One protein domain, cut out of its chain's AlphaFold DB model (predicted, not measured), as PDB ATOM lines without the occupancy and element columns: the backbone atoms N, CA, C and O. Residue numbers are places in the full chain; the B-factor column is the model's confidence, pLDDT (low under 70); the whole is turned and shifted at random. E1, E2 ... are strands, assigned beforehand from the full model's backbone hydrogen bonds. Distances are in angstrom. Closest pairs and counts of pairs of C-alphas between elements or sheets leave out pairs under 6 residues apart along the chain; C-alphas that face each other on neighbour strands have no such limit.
ATOM      1  N   LYS A  48     -18.073 -12.886  19.466       91.50
ATOM      2  CA  LYS A  48     -19.074 -12.578  18.446       91.50
ATOM      3  C   LYS A  48     -18.436 -12.682  17.065       91.50
ATOM      4  O   LYS A  48     -17.394 -12.084  16.809       91.50
ATOM      5  N   ILE A  49     -19.097 -13.416  16.171       90.81
ATOM      6  CA  ILE A  49     -18.684 -13.584  14.775       90.81
ATOM      7  C   ILE A  49     -19.651 -12.809  13.883       90.81
ATOM      8  O   ILE A  49     -20.837 -13.129  13.843       90.81
ATOM      9  N   ASN A  50     -19.145 -11.818  13.151       86.44
ATOM     10  CA  ASN A  50     -19.929 -11.035  12.193       86.44
ATOM     11  C   ASN A  50     -19.419 -11.274  10.773       86.44
ATOM     12  O   ASN A  50     -18.227 -11.135  10.514       86.44
ATOM     13  N   ARG A  51     -20.312 -11.586   9.830       81.31
ATOM     14  CA  ARG A  51     -19.958 -11.608   8.403       81.31
ATOM     15  C   ARG A  51     -19.946 -10.177   7.867       81.31
ATOM     16  O   ARG A  51     -20.867  -9.416   8.149       81.31
ATOM     17  N   LYS A  52     -18.925  -9.813   7.089       69.00
ATOM     18  CA  LYS A  52     -18.811  -8.487   6.461       69.00
ATOM     19  C   LYS A  52     -19.019  -8.572   4.949       69.00
ATOM     20  O   LYS A  52     -18.484  -9.461   4.281       69.00
ATOM     21  N   GLY A  53     -19.772  -7.604   4.423       57.16
ATOM     22  CA  GLY A  53     -20.074  -7.440   3.001       57.16
ATOM     23  C   GLY A  53     -21.215  -8.329   2.488       57.16
ATOM     24  O   GLY A  53     -21.387  -9.469   2.911       57.16
ATOM     25  N   LYS A  54     -21.970  -7.820   1.502       49.47
ATOM     26  CA  LYS A  54     -23.138  -8.500   0.896       49.47
ATOM     27  C   LYS A  54     -22.827  -9.872   0.274       49.47
ATOM     28  O   LYS A  54     -23.749 -10.641   0.034       49.47
ATOM     29  N   LYS A  55     -21.550 -10.175   0.001       51.47
ATOM     30  CA  LYS A  55     -21.093 -11.416  -0.654       51.47
ATOM     31  C   LYS A  55     -20.313 -12.373   0.262       51.47
ATOM     32  O   LYS A  55     -19.773 -13.353  -0.228       51.47
ATOM     33  N   GLY A  56     -20.239 -12.116   1.575       57.62
ATOM     34  CA  GLY A  56     -19.759 -13.113   2.544       57.62
ATOM     35  C   GLY A  56     -18.292 -13.552   2.410       57.62
ATOM     36  O   GLY A  56     -17.974 -14.672   2.789       57.62
ATOM     37  N   GLY A  57     -17.397 -12.697   1.903       72.50
ATOM     38  CA  GLY A  57     -15.976 -13.035   1.696       72.50
ATOM     39  C   GLY A  57     -15.070 -12.852   2.919       72.50
ATOM     40  O   GLY A  57     -13.893 -13.206   2.875       72.50
ATOM     41  N   SER A  58     -15.586 -12.286   4.013       83.25
ATOM     42  CA  SER A  58     -14.816 -12.105   5.246       83.25
ATOM     43  C   SER A  58     -15.685 -12.134   6.498       83.25
ATOM     44  O   SER A  58     -16.892 -11.878   6.444       83.25
ATOM     45  N   LEU A  59     -15.059 -12.453   7.626       88.56
ATOM     46  CA  LEU A  59     -15.663 -12.403   8.950       88.56
ATOM     47  C   LEU A  59     -14.818 -11.559   9.899       88.56
ATOM     48  O   LEU A  59     -13.616 -11.402   9.698       88.56
ATOM     49  N   VAL A  60     -15.457 -11.029  10.934       90.06
ATOM     50  CA  VAL A  60     -14.831 -10.319  12.049       90.06
ATOM     51  C   VAL A  60     -15.116 -11.101  13.321       90.06
ATOM     52  O   VAL A  60     -16.268 -11.465  13.572       90.06
ATOM     53  N   ILE A  61     -14.069 -11.356  14.099       92.81
ATOM     54  CA  ILE A  61     -14.124 -11.996  15.411       92.81
ATOM     55  C   ILE A  61     -13.874 -10.920  16.460       92.81
ATOM     56  O   ILE A  61     -12.805 -10.315  16.480       92.81
ATOM     57  N   THR A  62     -14.855 -10.705  17.329       92.75
ATOM     58  CA  THR A  62     -14.796  -9.730  18.423       92.75
ATOM     59  C   THR A  62     -14.912 -10.468  19.748       92.75
ATOM     60  O   THR A  62     -15.873 -11.214  19.937       92.75
ATOM     61  N   CYS A  63     -13.971 -10.265  20.672       94.12
ATOM     62  CA  CYS A  63     -14.144 -10.701  22.057       94.12
ATOM     63  C   CYS A  63     -15.203  -9.808  22.716       94.12
ATOM     64  O   CYS A  63     -15.063  -8.593  22.724       94.12
ATOM     65  N   THR A  64     -16.295 -10.391  23.211       91.25
ATOM     66  CA  THR A  64     -17.370  -9.651  23.897       91.25
ATOM     67  C   THR A  64     -17.405  -9.929  25.394       91.25
ATOM     68  O   THR A  64     -18.241  -9.355  26.098       91.25
ATOM     69  N   LYS A  65     -16.578 -10.862  25.875       92.00
ATOM     70  CA  LYS A  65     -16.355 -11.141  27.291       92.00
ATOM     71  C   LYS A  65     -15.030 -11.879  27.465       92.00
ATOM     72  O   LYS A  65     -14.872 -12.955  26.890       92.00
ATOM     73  N   MET A  66     -14.166 -11.381  28.343       96.06
ATOM     74  CA  MET A  66     -13.039 -12.128  28.911       96.06
ATOM     75  C   MET A  66     -13.056 -12.006  30.434       96.06
ATOM     76  O   MET A  66     -13.244 -10.919  30.971       96.06
ATOM     77  N   LYS A  67     -12.921 -13.129  31.148       93.75
ATOM     78  CA  LYS A  67     -12.988 -13.130  32.616       93.75
ATOM     79  C   LYS A  67     -11.619 -12.991  33.282       93.75
ATOM     80  O   LYS A  67     -11.448 -12.139  34.143       93.75
ATOM     81  N   ASP A  68     -10.691 -13.873  32.923       94.31
ATOM     82  CA  ASP A  68      -9.457 -14.103  33.685       94.31
ATOM     83  C   ASP A  68      -8.197 -13.651  32.904       94.31
ATOM     84  O   ASP A  68      -7.087 -14.071  33.220       94.31
ATOM     85  N   ALA A  69      -8.369 -12.830  31.860       94.44
ATOM     86  CA  ALA A  69      -7.301 -12.308  31.005       94.44
ATOM     87  C   ALA A  69      -7.716 -10.980  30.344       94.44
ATOM     88  O   ALA A  69      -8.885 -10.595  30.395       94.44
ATOM     89  N   GLU A  70      -6.761 -10.305  29.705       94.94
ATOM     90  CA  GLU A  70      -7.034  -9.153  28.841       94.94
ATOM     91  C   GLU A  70      -7.871  -9.570  27.621       94.94
ATOM     92  O   GLU A  70      -7.723 -10.680  27.098       94.94
ATOM     93  N   GLU A  71      -8.777  -8.692  27.185       93.69
ATOM     94  CA  GLU A  71      -9.590  -8.937  25.996       93.69
ATOM     95  C   GLU A  71      -8.714  -8.876  24.734       93.69
ATOM     96  O   GLU A  71      -8.084  -7.849  24.481       93.69
ATOM     97  N   PRO A  72      -8.668  -9.943  23.914       93.88
ATOM     98  CA  PRO A  72      -7.907  -9.923  22.676       93.88
ATOM     99  C   PRO A  72      -8.465  -8.902  21.687       93.88
ATOM    100  O   PRO A  72      -9.678  -8.687  21.604       93.88
ATOM    101  N   GLU A  73      -7.576  -8.348  20.865       93.44
ATOM    102  CA  GLU A  73      -7.962  -7.447  19.787       93.44
ATOM    103  C   GLU A  73      -8.965  -8.098  18.827       93.44
ATOM    104  O   GLU A  73      -8.887  -9.285  18.487       93.44
ATOM    105  N   THR A  74      -9.887  -7.282  18.318       92.75
ATOM    106  CA  THR A  74     -10.779  -7.705  17.239       92.75
ATOM    107  C   THR A  74      -9.961  -7.936  15.971       92.75
ATOM    108  O   THR A  74      -9.197  -7.070  15.553       92.75
ATOM    109  N   LYS A  75     -10.162  -9.081  15.312       92.44
ATOM    110  CA  LYS A  75      -9.490  -9.409  14.045       92.44
ATOM    111  C   LYS A  75     -10.485  -9.821  12.977       92.44
ATOM    112  O   LYS A  75     -11.538 -10.396  13.256       92.44
ATOM    113  N   ALA A  76     -10.138  -9.524  11.732       90.69
ATOM    114  CA  ALA A  76     -10.883  -9.944  10.563       90.69
ATOM    115  C   ALA A  76     -10.121 -11.018   9.788       90.69
ATOM    116  O   ALA A  76      -8.893 -11.026   9.733       90.69
ATOM    117  N   TYR A  77     -10.876 -11.907   9.156       89.88
ATOM    118  CA  TYR A  77     -10.358 -13.020   8.376       89.88
ATOM    119  C   TYR A  77     -11.094 -13.098   7.053       89.88
ATOM    120  O   TYR A  77     -12.308 -12.896   6.982       89.88
ATOM    121  N   ASN A  78     -10.358 -13.420   5.996       88.38
ATOM    122  CA  ASN A  78     -10.964 -13.733   4.714       88.38
ATOM    123  C   ASN A  78     -11.378 -15.205   4.688       88.38
ATOM    124  O   ASN A  78     -10.804 -16.044   5.384       88.38
ATOM    125  N   MET A  79     -12.376 -15.511   3.872       87.62
ATOM    126  CA  MET A  79     -12.827 -16.874   3.645       87.62
ATOM    127  C   MET A  79     -12.684 -17.227   2.169       87.62
ATOM    128  O   MET A  79     -12.829 -16.366   1.302       87.62
ATOM    129  N   ARG A  80     -12.411 -18.498   1.890       87.25
ATOM    130  CA  ARG A  80     -12.406 -19.051   0.536       87.25
ATOM    131  C   ARG A  80     -13.474 -20.119   0.406       87.25
ATOM    132  O   ARG A  80     -13.677 -20.910   1.328       87.25
ATOM    133  N   VAL A  81     -14.125 -20.140  -0.746       89.44
ATOM    134  CA  VAL A  81     -15.002 -21.244  -1.125       89.44
ATOM    135  C   VAL A  81     -14.122 -22.451  -1.444       89.44
ATOM    136  O   VAL A  81     -13.077 -22.310  -2.079       89.44
ATOM    137  N   VAL A  82     -14.508 -23.614  -0.935       92.00
ATOM    138  CA  VAL A  82     -13.855 -24.898  -1.183       92.00
ATOM    139  C   VAL A  82     -14.888 -25.812  -1.813       92.00
ATOM    140  O   VAL A  82     -15.919 -26.081  -1.203       92.00
ATOM    141  N   GLU A  83     -14.619 -26.277  -3.022       93.94
ATOM    142  CA  GLU A  83     -15.428 -27.293  -3.692       93.94
ATOM    143  C   GLU A  83     -15.207 -28.641  -3.003       93.94
ATOM    144  O   GLU A  83     -14.068 -29.046  -2.761       93.94
ATOM    145  N   LEU A  84     -16.297 -29.301  -2.612       95.00
ATOM    146  CA  LEU A  84     -16.245 -30.597  -1.942       95.00
ATOM    147  C   LEU A  84     -16.444 -31.726  -2.949       95.00
ATOM    148  O   LEU A  84     -15.619 -32.632  -3.031       95.00
ATOM    149  N   PHE A  85     -17.554 -31.678  -3.681       95.12
ATOM    150  CA  PHE A  85     -17.928 -32.640  -4.713       95.12
ATOM    151  C   PHE A  85     -19.078 -32.075  -5.551       95.12
ATOM    152  O   PHE A  85     -19.762 -31.151  -5.120       95.12
ATOM    153  N   THR A  86     -19.325 -32.672  -6.711       97.12
ATOM    154  CA  THR A  86     -20.529 -32.422  -7.509       97.12
ATOM    155  C   THR A  86     -21.577 -33.470  -7.149       97.12
ATOM    156  O   THR A  86     -21.259 -34.662  -7.056       97.12
ATOM    157  N   ASP A  87     -22.807 -33.044  -6.883       95.56
ATOM    158  CA  ASP A  87     -23.886 -33.970  -6.564       95.56
ATOM    159  C   ASP A  87     -24.418 -34.708  -7.810       95.56
ATOM    160  O   ASP A  87     -23.935 -34.558  -8.934       95.56
ATOM    161  N   LYS A  88     -25.416 -35.568  -7.598       95.38
ATOM    162  CA  LYS A  88     -26.033 -36.384  -8.656       95.38
ATOM    163  C   LYS A  88     -26.771 -35.561  -9.724       95.38
ATOM    164  O   LYS A  88     -27.034 -36.097 -10.797       95.38
ATOM    165  N   ASP A  89     -27.129 -34.320  -9.408       95.94
ATOM    166  CA  ASP A  89     -27.876 -33.415 -10.278       95.94
ATOM    167  C   ASP A  89     -26.913 -32.493 -11.061       95.94
ATOM    168  O   ASP A  89     -27.341 -31.722 -11.920       95.94
ATOM    169  N   GLY A  90     -25.598 -32.639 -10.838       94.12
ATOM    170  CA  GLY A  90     -24.553 -31.865 -11.500       94.12
ATOM    171  C   GLY A  90     -24.253 -30.536 -10.809       94.12
ATOM    172  O   GLY A  90     -23.586 -29.694 -11.410       94.12
ATOM    173  N   GLU A  91     -24.735 -30.328  -9.580       95.31
ATOM    174  CA  GLU A  91     -24.497 -29.101  -8.820       95.31
ATOM    175  C   GLU A  91     -23.241 -29.219  -7.948       95.31
ATOM    176  O   GLU A  91     -23.039 -30.202  -7.228       95.31
ATOM    177  N   ASP A  92     -22.389 -28.191  -7.981       94.75
ATOM    178  CA  ASP A  92     -21.195 -28.137  -7.142       94.75
ATOM    179  C   ASP A  92     -21.566 -27.858  -5.681       94.75
ATOM    180  O   ASP A  92     -22.011 -26.767  -5.307       94.75
ATOM    181  N   ILE A  93     -21.314 -28.839  -4.821       95.62
ATOM    182  CA  ILE A  93     -21.435 -28.693  -3.377       95.62
ATOM    183  C   ILE A  93     -20.156 -28.059  -2.849       95.62
ATOM    184  O   ILE A  93     -19.063 -28.631  -2.899       95.62
ATOM    185  N   THR A  94     -20.306 -26.861  -2.295       94.00
ATOM    186  CA  THR A  94     -19.194 -26.074  -1.769       94.00
ATOM    187  C   THR A  94     -19.303 -25.859  -0.264       94.00
ATOM    188  O   THR A  94     -20.375 -25.917   0.340       94.00
ATOM    189  N   SER A  95     -18.161 -25.598   0.359       91.25
ATOM    190  CA  SER A  95     -18.030 -25.160   1.743       91.25
ATOM    191  C   SER A  95     -17.256 -23.849   1.807       91.25
ATOM    192  O   SER A  95     -16.679 -23.392   0.822       91.25
ATOM    193  N   LEU A  96     -17.235 -23.225   2.980       88.19
ATOM    194  CA  LEU A  96     -16.543 -21.968   3.218       88.19
ATOM    195  C   LEU A  96     -15.467 -22.182   4.282       88.19
ATOM    196  O   LEU A  96     -15.775 -22.492   5.432       88.19
ATOM    197  N   ALA A  97     -14.206 -22.017   3.894       90.38
ATOM    198  CA  ALA A  97     -13.055 -22.212   4.765       90.38
ATOM    199  C   ALA A  97     -12.411 -20.875   5.140       90.38
ATOM    200  O   ALA A  97     -12.240 -19.991   4.297       90.38
ATOM    201  N   LEU A  98     -12.006 -20.750   6.403       91.12
ATOM    202  CA  LEU A  98     -11.213 -19.626   6.886       91.12
ATOM    203  C   LEU A  98      -9.830 -19.632   6.219       91.12
ATOM    204  O   LEU A  98      -9.189 -20.679   6.115       91.12
ATOM    205  N   ILE A  99      -9.351 -18.465   5.803       90.75
ATOM    206  CA  ILE A  99      -7.937 -18.254   5.497       90.75
ATOM    207  C   ILE A  99      -7.288 -17.750   6.783       90.75
ATOM    208  O   ILE A  99      -7.586 -16.636   7.216       90.75
ATOM    209  N   ASP A 100      -6.416 -18.561   7.382       92.56
ATOM    210  CA  ASP A 100      -5.728 -18.256   8.645       92.56
ATOM    211  C   ASP A 100      -4.613 -17.216   8.453       92.56
ATOM    212  O   ASP A 100      -3.415 -17.493   8.472       92.56
ATOM    213  N   ARG A 101      -5.042 -15.998   8.127       90.44
ATOM    214  CA  ARG A 101      -4.222 -14.798   8.014       90.44
ATOM    215  C   ARG A 101      -5.027 -13.650   8.614       90.44
ATOM    216  O   ARG A 101      -5.873 -13.092   7.906       90.44
ATOM    217  N   PRO A 102      -4.827 -13.336   9.905       90.06
ATOM    218  CA  PRO A 102      -5.545 -12.246  10.535       90.06
ATOM    219  C   PRO A 102      -5.150 -10.927   9.880       90.06
ATOM    220  O   PRO A 102      -3.995 -10.702   9.517       90.06
ATOM    221  N   ARG A 103      -6.127 -10.042   9.758       86.06
ATOM    222  CA  ARG A 103      -5.929  -8.638   9.415       86.06
ATOM    223  C   ARG A 103      -6.728  -7.784  10.375       86.06
ATOM    224  O   ARG A 103      -7.693  -8.262  10.983       86.06
ATOM    225  N   ASP A 104      -6.373  -6.515  10.459       84.69
ATOM    226  CA  ASP A 104      -7.209  -5.584  11.190       84.69
ATOM    227  C   ASP A 104      -8.578  -5.470  10.499       84.69
ATOM    228  O   ASP A 104      -8.688  -5.564   9.259       84.69
ATOM    229  N   PRO A 105      -9.664  -5.367  11.281       79.88
ATOM    230  CA  PRO A 105     -10.964  -5.043  10.731       79.88
ATOM    231  C   PRO A 105     -10.835  -3.717   9.995       79.88
ATOM    232  O   PRO A 105     -10.394  -2.723  10.559       79.88
ATOM    233  N   VAL A 106     -11.220  -3.705   8.722       69.19
ATOM    234  CA  VAL A 106     -11.382  -2.440   8.016       69.19
ATOM    235  C   VAL A 106     -12.590  -1.782   8.664       69.19
ATOM    236  O   VAL A 106     -13.666  -2.394   8.684       69.19
ATOM    237  N   GLU A 107     -12.409  -0.596   9.245       61.06
ATOM    238  CA  GLU A 107     -13.551   0.206   9.665       61.06
ATOM    239  C   GLU A 107     -14.463   0.350   8.450       61.06
ATOM    240  O   GLU A 107     -14.013   0.728   7.367       61.06
TER     241      GLU A 107
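Overview. This is residues 48 to 107 of the 178 residues of the protein "Putative DNA primase/helicase" of Xenorhabdus japonica (UniProt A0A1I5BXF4). Picture a long, twisted ribbon of four strands in which two hairpin ends are offset along E3, the longest strand: E1 and E2 lie beside its first part, E4 beside its later part. The turn after E2 and the turn after E3 lie at opposite ends of the long axis, and residues 99 to 107, after E4, run on with no named element to the last printed residue. The printed part has 60 residues and no named helix; E1, E2, E3 and E4 follow in that order along the chain and across one antiparallel sheet, class all strand. It is only just loose, close to extended, with a radius of gyration of the C-alphas of 15.5 A; the spans are 50 by 25 by 18 A, only just elongated.

Arrangement. Start at edge strand E1, residues 48 to 52; it forms a hairpin with E2, residues 58 to 66, at 159 degrees, where N 50 and O 60 are 2.9 A apart. E2 forms a hairpin with E3, residues 75 to 86, at 127 degrees; look for N 61 and O 75, 2.8 A apart. E3 forms a hairpin with edge strand E4, residues 92 to 98, at 157 degrees, with N 82 and O 95 at 2.8 A. These four make a meander, each strand the antiparallel neighbour of the one before. The pairing is staggered: E3 pairs with E2 over residues 75 to 78 and with E4 over 79 to 86. E1 and E4 are apart; E2 and E4 are only just apart, closest 8.5 A. The sheet is strongly twisted, and curled by 151 degrees like part of a barrel.

Along the chain. Find C-alpha 48 at (-19.074, -12.578, 18.446), where E1 begins its 12.7 A. E2 measures 23.7 A. E3 runs 33.4 A from C-alpha 75 at (-9.490, -9.409, 14.045). E4 covers 19.2 A, ending at C-alpha 98, (-11.213, -19.626, 6.886).

Size, cuts and confidence. The C-alphas of Asp 68 and Asp 89 are the two farthest apart, 51.4 A. The printed part has no cut; the links E1 to E2 and E3 to E4 are tight, and E2 to E3 is short. Mean pLDDT of the printed part is 87.4, under 70 at residues 52 to 56 and 106 to 107.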